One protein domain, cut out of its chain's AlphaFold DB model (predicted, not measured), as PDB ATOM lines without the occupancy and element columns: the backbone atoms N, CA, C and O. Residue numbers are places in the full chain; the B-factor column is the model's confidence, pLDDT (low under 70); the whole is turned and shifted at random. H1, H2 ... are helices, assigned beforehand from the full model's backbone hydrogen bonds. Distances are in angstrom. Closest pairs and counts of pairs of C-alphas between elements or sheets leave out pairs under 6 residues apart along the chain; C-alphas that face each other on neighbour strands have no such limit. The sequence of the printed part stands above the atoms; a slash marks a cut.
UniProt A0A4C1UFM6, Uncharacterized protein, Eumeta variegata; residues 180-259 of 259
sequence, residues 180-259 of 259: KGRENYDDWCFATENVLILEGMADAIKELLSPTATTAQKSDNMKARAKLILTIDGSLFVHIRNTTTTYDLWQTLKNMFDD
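AT A GLANCE: This is residues 180 to 259 of the 259 residues of an uncharacterized protein of Eumeta variegata (UniProt A0A4C1UFM6). Three longer helices, H1, H3 and H5, make a bundle in which H1 runs opposite to the others and meets them loosely; short H2 packs on H3 and H5, and H4 crosses H5. The 80 printed residues have five named helices, H1 to H5 in order, and no named strand: all helix, compact, radius of gyration of the C-alphas 12.3 A, spans 37 by 26 by 21 A.

IN THESE COORDINATES: H1, residues 182 to 198, 24.9 A, begins at C-alpha 182 (313.449, 264.827, 484.736), with a kink of 30 degrees near residue 189. H2 is residues 203 to 206, H3 215 to 231, 24.9 A, H4 234 to 240, and H5 246 to 257, 16.7 A, ending at C-alpha 257 (314.423, 259.955, 483.478).

HOW THE PARTS SIT: H1, by residues 192 to 196 alone, only just touches H3, with 3 pairs of C-alphas within 8 A, closest Leu 196 and Ala 224, 6.9 A. H3 and H5 touch, closest C-alphas Arg 225 and Thr 246, 4.7 A, at a shallow tilt of 32 degrees, the same way. H4 has 0 of 3 O i to N i+4 pairs within hydrogen-bond range, but 3 of 4 O i to N i+3.

THE WHOLE: The printed part has no cut, no long link and no residue under pLDDT 70.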
ATOM      1  N   LYS A 180     309.933 264.787 491.057       92.56
ATOM      2  CA  LYS A 180     308.830 265.359 490.268       92.56
ATOM      3  C   LYS A 180     308.900 264.927 488.812       92.56
ATOM      4  O   LYS A 180     307.867 264.691 488.192       92.56
ATOM      5  N   GLY A 181     310.112 264.792 488.294       91.75
ATOM      6  CA  GLY A 181     310.340 264.479 486.900       91.75
ATOM      7  C   GLY A 181     311.817 264.533 486.556       91.75
ATOM      8  O   GLY A 181     312.685 264.302 487.397       91.75
ATOM      9  N   ARG A 182     312.094 264.833 485.292       91.00
ATOM     10  CA  ARG A 182     313.449 264.827 484.736       91.00
ATOM     11  C   ARG A 182     314.282 266.009 485.238       91.00
ATOM     12  O   ARG A 182     315.487 265.893 485.394       91.00
ATOM     13  N   GLU A 183     313.633 267.126 485.555       92.75
ATOM     14  CA  GLU A 183     314.271 268.365 485.998       92.75
ATOM     15  C   GLU A 183     314.996 268.255 487.342       92.75
ATOM     16  O   GLU A 183     315.842 269.089 487.647       92.75
ATOM     17  N   ASN A 184     314.640 267.261 488.159       94.69
ATOM     18  CA  ASN A 184     315.214 267.063 489.483       94.69
ATOM     19  C   ASN A 184     315.697 265.632 489.730       94.69
ATOM     20  O   ASN A 184     315.940 265.264 490.880       94.69
ATOM     21  N   TYR A 185     315.809 264.832 488.668       95.06
ATOM     22  CA  TYR A 185     316.184 263.429 488.765       95.06
ATOM     23  C   TYR A 185     317.617 263.255 489.280       95.06
ATOM     24  O   TYR A 185     317.819 262.486 490.217       95.06
ATOM     25  N   ASP A 186     318.580 264.014 488.754       94.19
ATOM     26  CA  ASP A 186     319.992 263.911 489.150       94.19
ATOM     27  C   ASP A 186     320.205 264.246 490.633       94.19
ATOM     28  O   ASP A 186     320.799 263.467 491.386       94.19
ATOM     29  N   ASP A 187     319.641 265.370 491.083       94.62
ATOM     30  CA  ASP A 187     319.708 265.806 492.482       94.62
ATOM     31  C   ASP A 187     319.012 264.808 493.415       94.62
ATOM     32  O   ASP A 187     319.510 264.481 494.499       94.62
ATOM     33  N   TRP A 188     317.850 264.301 492.997       95.31
ATOM     34  CA  TRP A 188     317.098 263.309 493.756       95.31
ATOM     35  C   TRP A 188     317.846 261.978 493.856       95.31
ATOM     36  O   TRP A 188     317.890 261.383 494.937       95.31
ATOM     37  N   CYS A 189     318.451 261.525 492.760       94.25
ATOM     38  CA  CYS A 189     319.246 260.307 492.685       94.25
ATOM     39  C   CYS A 189     320.404 260.375 493.687       94.25
ATOM     40  O   CYS A 189     320.535 259.503 494.553       94.25
ATOM     41  N   PHE A 190     321.158 261.479 493.658       93.62
ATOM     42  CA  PHE A 190     322.254 261.725 494.588       93.62
ATOM     43  C   PHE A 190     321.784 261.751 496.051       93.62
ATOM     44  O   PHE A 190     322.372 261.086 496.909       93.62
ATOM     45  N   ALA A 191     320.708 262.479 496.363       93.88
ATOM     46  CA  ALA A 191     320.182 262.556 497.726       93.88
ATOM     47  C   ALA A 191     319.706 261.184 498.242       93.88
ATOM     48  O   ALA A 191     319.979 260.808 499.384       93.88
ATOM     49  N   THR A 192     319.025 260.421 497.390       92.88
ATOM     50  CA  THR A 192     318.424 259.133 497.749       92.88
ATOM     51  C   THR A 192     319.472 258.037 497.922       92.88
ATOM     52  O   THR A 192     319.364 257.241 498.858       92.88
ATOM     53  N   GLU A 193     320.529 258.016 497.102       92.75
ATOM     54  CA  GLU A 193     321.641 257.075 497.287       92.75
ATOM     55  C   GLU A 193     322.328 257.303 498.642       92.75
ATOM     56  O   GLU A 193     322.529 256.355 499.405       92.75
ATOM     57  N   ASN A 194     322.596 258.559 499.007       91.94
ATOM     58  CA  ASN A 194     323.210 258.893 500.295       91.94
ATOM     59  C   ASN A 194     322.339 258.491 501.494       91.94
ATOM     60  O   ASN A 194     322.849 258.038 502.517       91.94
ATOM     61  N   VAL A 195     321.018 258.594 501.368       91.12
ATOM     62  CA  VAL A 195     320.077 258.170 502.416       91.12
ATOM     63  C   VAL A 195     320.109 256.662 502.632       91.12
ATOM     64  O   VAL A 195     320.029 256.195 503.766       91.12
ATOM     65  N   LEU A 196     320.258 255.889 501.561       91.25
ATOM     66  CA  LEU A 196     320.375 254.438 501.662       91.25
ATOM     67  C   LEU A 196     321.753 254.007 502.159       91.25
ATOM     68  O   LEU A 196     321.839 253.011 502.873       91.25
ATOM     69  N   ILE A 197     322.807 254.769 501.857       91.31
ATOM     70  CA  ILE A 197     324.139 254.571 502.444       91.31
ATOM     71  C   ILE A 197     324.092 254.766 503.962       91.31
ATOM     72  O   ILE A 197     324.588 253.910 504.692       91.31
ATOM     73  N   LEU A 198     323.457 255.841 504.447       88.62
ATOM     74  CA  LEU A 198     323.327 256.111 505.887       88.62
ATOM     75  C   LEU A 198     322.623 254.984 506.645       88.62
ATOM     76  O   LEU A 198     322.909 254.748 507.813       88.62
ATOM     77  N   GLU A 199     321.719 254.282 505.974       86.88
ATOM     78  CA  GLU A 199     320.940 253.196 506.557       86.88
ATOM     79  C   GLU A 199     321.524 251.802 506.286       86.88
ATOM     80  O   GLU A 199     320.920 250.803 506.672       86.88
ATOM     81  N   GLY A 200     322.671 251.710 505.602       88.25
ATOM     82  CA  GLY A 200     323.307 250.433 505.265       88.25
ATOM     83  C   GLY A 200     322.542 249.600 504.229       88.25
ATOM     84  O   GLY A 200     322.686 248.383 504.192       88.25
ATOM     85  N   MET A 201     321.720 250.238 503.390       89.56
ATOM     86  CA  MET A 201     320.856 249.591 502.389       89.56
ATOM     87  C   MET A 201     321.260 249.902 500.936       89.56
ATOM     88  O   MET A 201     320.491 249.636 500.013       89.56
ATOM     89  N   ALA A 202     322.445 250.476 500.709       87.06
ATOM     90  CA  ALA A 202     322.902 250.905 499.382       87.06
ATOM     91  C   ALA A 202     322.956 249.765 498.346       87.06
ATOM     92  O   ALA A 202     322.705 249.981 497.159       87.06
ATOM     93  N   ASP A 203     323.217 248.538 498.797       87.56
ATOM     94  CA  ASP A 203     323.311 247.363 497.925       87.56
ATOM     95  C   ASP A 203     321.963 247.009 497.274       87.56
ATOM     96  O   ASP A 203     321.927 246.448 496.181       87.56
ATOM     97  N   ALA A 204     320.841 247.414 497.885       87.06
ATOM     98  CA  ALA A 204     319.489 247.132 497.395       87.06
ATOM     99  C   ALA A 204     319.158 247.795 496.045       87.06
ATOM    100  O   ALA A 204     318.213 247.369 495.378       87.06
ATOM    101  N   ILE A 205     319.899 248.846 495.676       88.81
ATOM    102  CA  ILE A 205     319.779 249.546 494.391       88.81
ATOM    103  C   ILE A 205     320.733 248.969 493.340       88.81
ATOM    104  O   ILE A 205     320.428 248.993 492.148       88.81
ATOM    105  N   LYS A 206     321.906 248.495 493.765       87.06
ATOM    106  CA  LYS A 206     322.997 248.107 492.861       87.06
ATOM    107  C   LYS A 206     322.844 246.681 492.359       87.06
ATOM    108  O   LYS A 206     323.206 246.402 491.220       87.06
ATOM    109  N   GLU A 207     322.286 245.805 493.187       84.00
ATOM    110  CA  GLU A 207     322.175 244.388 492.879       84.00
ATOM    111  C   GLU A 207     320.737 243.888 493.041       84.00
ATOM    112  O   GLU A 207     320.001 244.265 493.959       84.00
ATOM    113  N   LEU A 208     320.331 243.005 492.128       78.38
ATOM    114  CA  LEU A 208     319.076 242.283 492.247       78.38
ATOM    115  C   LEU A 208     319.164 241.318 493.436       78.38
ATOM    116  O   LEU A 208     320.177 240.644 493.612       78.38
ATOM    117  N   LEU A 209     318.098 241.203 494.238       79.06
ATOM    118  CA  LEU A 209     318.115 240.244 495.343       79.06
ATOM    119  C   LEU A 209     318.371 238.835 494.804       79.06
ATOM    120  O   LEU A 209     317.589 238.312 494.007       79.06
ATOM    121  N   SER A 210     319.427 238.204 495.309       73.62
ATOM    122  CA  SER A 210     319.690 236.798 495.035       73.62
ATOM    123  C   SER A 210     318.512 235.923 495.505       73.62
ATOM    124  O   SER A 210     317.944 236.172 496.575       73.62
ATOM    125  N   PRO A 211     318.153 234.848 494.779       71.50
ATOM    126  CA  PRO A 211     317.143 233.887 495.234       71.50
ATOM    127  C   PRO A 211     317.523 233.197 496.557       71.50
ATOM    128  O   PRO A 211     316.640 232.731 497.278       71.50
ATOM    129  N   THR A 212     318.812 233.179 496.917       78.56
ATOM    130  CA  THR A 212     319.329 232.684 498.206       78.56
ATOM    131  C   THR A 212     319.450 233.771 499.281       78.56
ATOM    132  O   THR A 212     320.041 233.527 500.331       78.56
ATOM    133  N   ALA A 213     318.891 234.965 499.051       79.06
ATOM    134  CA  ALA A 213     318.987 236.078 499.988       79.06
ATOM    135  C   ALA A 213     318.425 235.732 501.373       79.06
ATOM    136  O   ALA A 213     317.345 235.146 501.525       79.06
ATOM    137  N   THR A 214     319.155 236.180 502.391       86.06
ATOM    138  CA  THR A 214     318.807 236.000 503.800       86.06
ATOM    139  C   THR A 214     317.546 236.800 504.139       86.06
ATOM    140  O   THR A 214     317.279 237.851 503.553       86.06
ATOM    141  N   THR A 215     316.769 236.353 505.131       85.81
ATOM    142  CA  THR A 215     315.570 237.066 505.614       85.81
ATOM    143  C   THR A 215     315.858 238.530 505.979       85.81
ATOM    144  O   THR A 215     315.037 239.396 505.688       85.81
ATOM    145  N   ALA A 216     317.043 238.822 506.534       84.56
ATOM    146  CA  ALA A 216     317.501 240.185 506.809       84.56
ATOM    147  C   ALA A 216     317.580 241.037 505.529       84.56
ATOM    148  O   ALA A 216     316.918 242.067 505.453       84.56
ATOM    149  N   GLN A 217     318.245 240.543 504.477       85.44
ATOM    150  CA  GLN A 217     318.359 241.238 503.186       85.44
ATOM    151  C   GLN A 217     316.993 241.497 502.542       85.44
ATOM    152  O   GLN A 217     316.762 242.570 501.989       85.44
ATOM    153  N   LYS A 218     316.056 240.544 502.639       87.94
ATOM    154  CA  LYS A 218     314.676 240.754 502.171       87.94
ATOM    155  C   LYS A 218     313.986 241.861 502.965       87.94
ATOM    156  O   LYS A 218     313.315 242.704 502.379       87.94
ATOM    157  N   SER A 219     314.166 241.875 504.287       89.19
ATOM    158  CA  SER A 219     313.601 242.914 505.152       89.19
ATOM    159  C   SER A 219     314.187 244.295 504.863       89.19
ATOM    160  O   SER A 219     313.439 245.265 504.782       89.19
ATOM    161  N   ASP A 220     315.491 244.377 504.616       89.75
ATOM    162  CA  ASP A 220     316.173 245.630 504.310       89.75
ATOM    163  C   ASP A 220     315.819 246.117 502.908       89.75
ATOM    164  O   ASP A 220     315.557 247.297 502.721       89.75
ATOM    165  N   ASN A 221     315.634 245.216 501.939       91.00
ATOM    166  CA  ASN A 221     315.096 245.601 500.639       91.00
ATOM    167  C   ASN A 221     313.669 246.160 500.744       91.00
ATOM    168  O   ASN A 221     313.355 247.168 500.124       91.00
ATOM    169  N   MET A 222     312.798 245.558 501.560       91.31
ATOM    170  CA  MET A 222     311.453 246.106 501.777       91.31
ATOM    171  C   MET A 222     311.502 247.494 502.428       91.31
ATOM    172  O   MET A 222     310.748 248.383 502.026       91.31
ATOM    173  N   LYS A 223     312.406 247.706 503.393       91.75
ATOM    174  CA  LYS A 223     312.624 249.021 504.015       91.75
ATOM    175  C   LYS A 223     313.157 250.038 503.007       91.75
ATOM    176  O   LYS A 223     312.615 251.137 502.931       91.75
ATOM    177  N   ALA A 224     314.168 249.675 502.221       93.06
ATOM    178  CA  ALA A 224     314.753 250.526 501.189       93.06
ATOM    179  C   ALA A 224     313.691 250.956 500.173       93.06
ATOM    180  O   ALA A 224     313.516 252.150 499.933       93.06
ATOM    181  N   ARG A 225     312.900 249.998 499.670       93.69
ATOM    182  CA  ARG A 225     311.773 250.258 498.769       93.69
ATOM    183  C   ARG A 225     310.770 251.231 499.378       93.69
ATOM    184  O   ARG A 225     310.372 252.185 498.716       93.69
ATOM    185  N   ALA A 226     310.365 251.011 500.630       93.62
ATOM    186  CA  ALA A 226     309.426 251.898 501.307       93.62
ATOM    187  C   ALA A 226     309.984 253.326 501.426       93.62
ATOM    188  O   ALA A 226     309.278 254.283 501.115       93.62
ATOM    189  N   LYS A 227     311.258 253.480 501.807       91.81
ATOM    190  CA  LYS A 227     311.908 254.796 501.900       91.81
ATOM    191  C   LYS A 227     311.989 255.496 500.547       91.81
ATOM    192  O   LYS A 227     311.644 256.669 500.469       91.81
ATOM    193  N   LEU A 228     312.359 254.781 499.486       93.88
ATOM    194  CA  LEU A 228     312.359 255.305 498.118       93.88
ATOM    195  C   LEU A 228     310.981 255.828 497.713       93.88
ATOM    196  O   LEU A 228     310.867 256.983 497.316       93.88
ATOM    197  N   ILE A 229     309.926 255.030 497.900       94.12
ATOM    198  CA  ILE A 229     308.545 255.437 497.585       94.12
ATOM    199  C   ILE A 229     308.156 256.714 498.340       94.12
ATOM    200  O   ILE A 229     307.520 257.595 497.768       94.12
ATOM    201  N   LEU A 230     308.587 256.865 499.597       93.06
ATOM    202  CA  LEU A 230     308.332 258.075 500.382       93.06
ATOM    203  C   LEU A 230     309.047 259.320 499.851       93.06
ATOM    204  O   LEU A 230     308.669 260.419 500.242       93.06
ATOM    205  N   THR A 231     310.040 259.198 498.976       93.12
ATOM    206  CA  THR A 231     310.723 260.344 498.346       93.12
ATOM    207  C   THR A 231     310.191 260.666 496.949       93.12
ATOM    208  O   THR A 231     310.590 261.664 496.360       93.12
ATOM    209  N   ILE A 232     309.263 259.865 496.426       95.06
ATOM    210  CA  ILE A 232     308.700 260.029 495.083       95.06
ATOM    211  C   ILE A 232     307.383 260.813 495.164       95.06
ATOM    212  O   ILE A 232     306.624 260.672 496.129       95.06
ATOM    213  N   ASP A 233     307.121 261.673 494.179       95.06
ATOM    214  CA  ASP A 233     305.829 262.344 494.057       95.06
ATOM    215  C   ASP A 233     304.711 261.349 493.698       95.06
ATOM    216  O   ASP A 233     304.893 260.423 492.904       95.06
ATOM    217  N   GLY A 234     303.524 261.547 494.275       94.62
ATOM    218  CA  GLY A 234     302.395 260.632 494.094       94.62
ATOM    219  C   GLY A 234     301.933 260.492 492.638       94.62
ATOM    220  O   GLY A 234     301.383 259.451 492.276       94.62
ATOM    221  N   SER A 235     302.195 261.491 491.787       94.12
ATOM    222  CA  SER A 235     301.891 261.435 490.349       94.12
ATOM    223  C   SER A 235     302.619 260.297 489.623       94.12
ATOM    224  O   SER A 235     302.083 259.732 488.669       94.12
ATOM    225  N   LEU A 236     303.794 259.887 490.111       93.38
ATOM    226  CA  LEU A 236     304.627 258.856 489.490       93.38
ATOM    227  C   LEU A 236     304.263 257.430 489.936       93.38
ATOM    228  O   LEU A 236     304.753 256.453 489.362       93.38
ATOM    229  N   PHE A 237     303.361 257.270 490.912       94.50
ATOM    230  CA  PHE A 237     303.000 255.957 491.469       94.50
ATOM    231  C   PHE A 237     302.404 254.994 490.441       94.50
ATOM    232  O   PHE A 237     302.556 253.778 490.577       94.50
ATOM    233  N   VAL A 238     301.780 255.513 489.380       93.50
ATOM    234  CA  VAL A 238     301.225 254.701 488.288       93.50
ATOM    235  C   VAL A 238     302.301 253.834 487.625       93.50
ATOM    236  O   VAL A 238     302.018 252.691 487.267       93.50
ATOM    237  N   HIS A 239     303.533 254.340 487.525       91.00
ATOM    238  CA  HIS A 239     304.646 253.650 486.873       91.00
ATOM    239  C   HIS A 239     305.345 252.642 487.791       91.00
ATOM    240  O   HIS A 239     305.799 251.601 487.328       91.00
ATOM    241  N   ILE A 240     305.382 252.903 489.101       93.81
ATOM    242  CA  ILE A 240     306.173 252.107 490.054       93.81
ATOM    243  C   ILE A 240     305.350 251.121 490.894       93.81
ATOM    244  O   ILE A 240     305.927 250.254 491.549       93.81
ATOM    245  N   ARG A 241     304.010 251.193 490.882       91.88
ATOM    246  CA  ARG A 241     303.137 250.365 491.748       91.88
ATOM    247  C   ARG A 241     303.335 248.851 491.611       91.88
ATOM    248  O   ARG A 241     303.140 248.126 492.582       91.88
ATOM    249  N   ASN A 242     303.721 248.384 490.424       90.50
ATOM    250  CA  ASN A 242     303.873 246.958 490.123       90.50
ATOM    251  C   ASN A 242     305.279 246.424 490.438       90.50
ATOM    252  O   ASN A 242     305.488 245.213 490.419       90.50
ATOM    253  N   THR A 243     306.234 247.309 490.732       91.94
ATOM    254  CA  THR A 243     307.612 246.916 491.041       91.94
ATOM    255  C   THR A 243     307.646 246.230 492.399       91.94
ATOM    256  O   THR A 243     307.054 246.714 493.363       91.94
ATOM    257  N   THR A 244     308.293 245.073 492.495       88.62
ATOM    258  CA  THR A 244     308.315 244.283 493.743       88.62
ATOM    259  C   THR A 244     309.609 244.467 494.522       88.62
ATOM    260  O   THR A 244     309.591 244.451 495.755       88.62
ATOM    261  N   THR A 245     310.713 244.697 493.812       91.19
ATOM    262  CA  THR A 245     312.053 244.854 494.382       91.19
ATOM    263  C   THR A 245     312.511 246.308 494.313       91.19
ATOM    264  O   THR A 245     312.100 247.062 493.432       91.19
ATOM    265  N   THR A 246     313.380 246.705 495.247       94.19
ATOM    266  CA  THR A 246     314.014 248.038 495.235       94.19
ATOM    267  C   THR A 246     314.803 248.282 493.949       94.19
ATOM    268  O   THR A 246     314.720 249.363 493.375       94.19
ATOM    269  N   TYR A 247     315.514 247.256 493.477       93.69
ATOM    270  CA  TYR A 247     316.293 247.299 492.244       93.69
ATOM    271  C   TYR A 247     315.410 247.590 491.024       93.69
ATOM    272  O   TYR A 247     315.689 248.512 490.268       93.69
ATOM    273  N   ASP A 248     314.310 246.851 490.861       93.50
ATOM    274  CA  ASP A 248     313.362 247.033 489.753       93.50
ATOM    275  C   ASP A 248     312.711 248.427 489.771       93.50
ATOM    276  O   ASP A 248     312.606 249.093 488.741       93.50
ATOM    277  N   LEU A 249     312.361 248.917 490.966       94.44
ATOM    278  CA  LEU A 249     311.878 250.284 491.158       94.44
ATOM    279  C   LEU A 249     312.912 251.320 490.703       94.44
ATOM    280  O   LEU A 249     312.570 252.234 489.956       94.44
ATOM    281  N   TRP A 250     314.172 251.162 491.108       95.00
ATOM    282  CA  TRP A 250     315.245 252.069 490.712       95.00
ATOM    283  C   TRP A 250     315.511 252.045 489.206       95.00
ATOM    284  O   TRP A 250     315.597 253.099 488.583       95.00
ATOM    285  N   GLN A 251     315.583 250.857 488.600       93.69
ATOM    286  CA  GLN A 251     315.786 250.715 487.156       93.69
ATOM    287  C   GLN A 251     314.624 251.300 486.353       93.69
ATOM    288  O   GLN A 251     314.849 251.936 485.330       93.69
ATOM    289  N   THR A 252     313.385 251.137 486.826       94.38
ATOM    290  CA  THR A 252     312.212 251.739 486.180       94.38
ATOM    291  C   THR A 252     312.320 253.263 486.161       94.38
ATOM    292  O   THR A 252     312.110 253.871 485.117       94.38
ATOM    293  N   LEU A 253     312.694 253.881 487.286       94.00
ATOM    294  CA  LEU A 253     312.889 255.332 487.363       94.00
ATOM    295  C   LEU A 253     314.051 255.788 486.480       94.00
ATOM    296  O   LEU A 253     313.909 256.757 485.739       94.00
ATOM    297  N   LYS A 254     315.163 255.048 486.499       93.62
ATOM    298  CA  LYS A 254     316.320 255.323 485.653       93.62
ATOM    299  C   LYS A 254     315.950 255.311 484.174       93.62
ATOM    300  O   LYS A 254     316.153 256.301 483.490       93.62
ATOM    301  N   ASN A 255     315.281 254.264 483.707       93.31
ATOM    302  CA  ASN A 255     314.846 254.161 482.314       93.31
ATOM    303  C   ASN A 255     313.849 255.255 481.888       93.31
ATOM    304  O   ASN A 255     313.654 255.458 480.697       93.31
ATOM    305  N   MET A 256     313.171 255.920 482.826       91.50
ATOM    306  CA  MET A 256     312.204 256.979 482.515       91.50
ATOM    307  C   MET A 256     312.820 258.381 482.468       91.50
ATOM    308  O   MET A 256     312.281 259.262 481.787       91.50
ATOM    309  N   PHE A 257     313.892 258.614 483.227       93.06
ATOM    310  CA  PHE A 257     314.423 259.955 483.478       93.06
ATOM    311  C   PHE A 257     315.897 260.136 483.085       93.06
ATOM    312  O   PHE A 257     316.319 261.277 482.963       93.06
ATOM    313  N   ASP A 258     316.641 259.058 482.832       86.06
ATOM    314  CA  ASP A 258     318.083 259.064 482.518       86.06
ATOM    315  C   ASP A 258     318.394 259.105 480.999       86.06
ATOM    316  O   ASP A 258     319.519 258.787 480.621       86.06
ATOM    317  N   ASP A 259     317.426 259.444 480.116       72.31
ATOM    318  CA  ASP A 259     317.745 259.707 478.684       72.31
ATOM    319  C   ASP A 259     318.371 261.087 478.458       72.31
ATOM    320  O   ASP A 259     317.855 262.061 479.069       72.31
TER     321      ASP A 259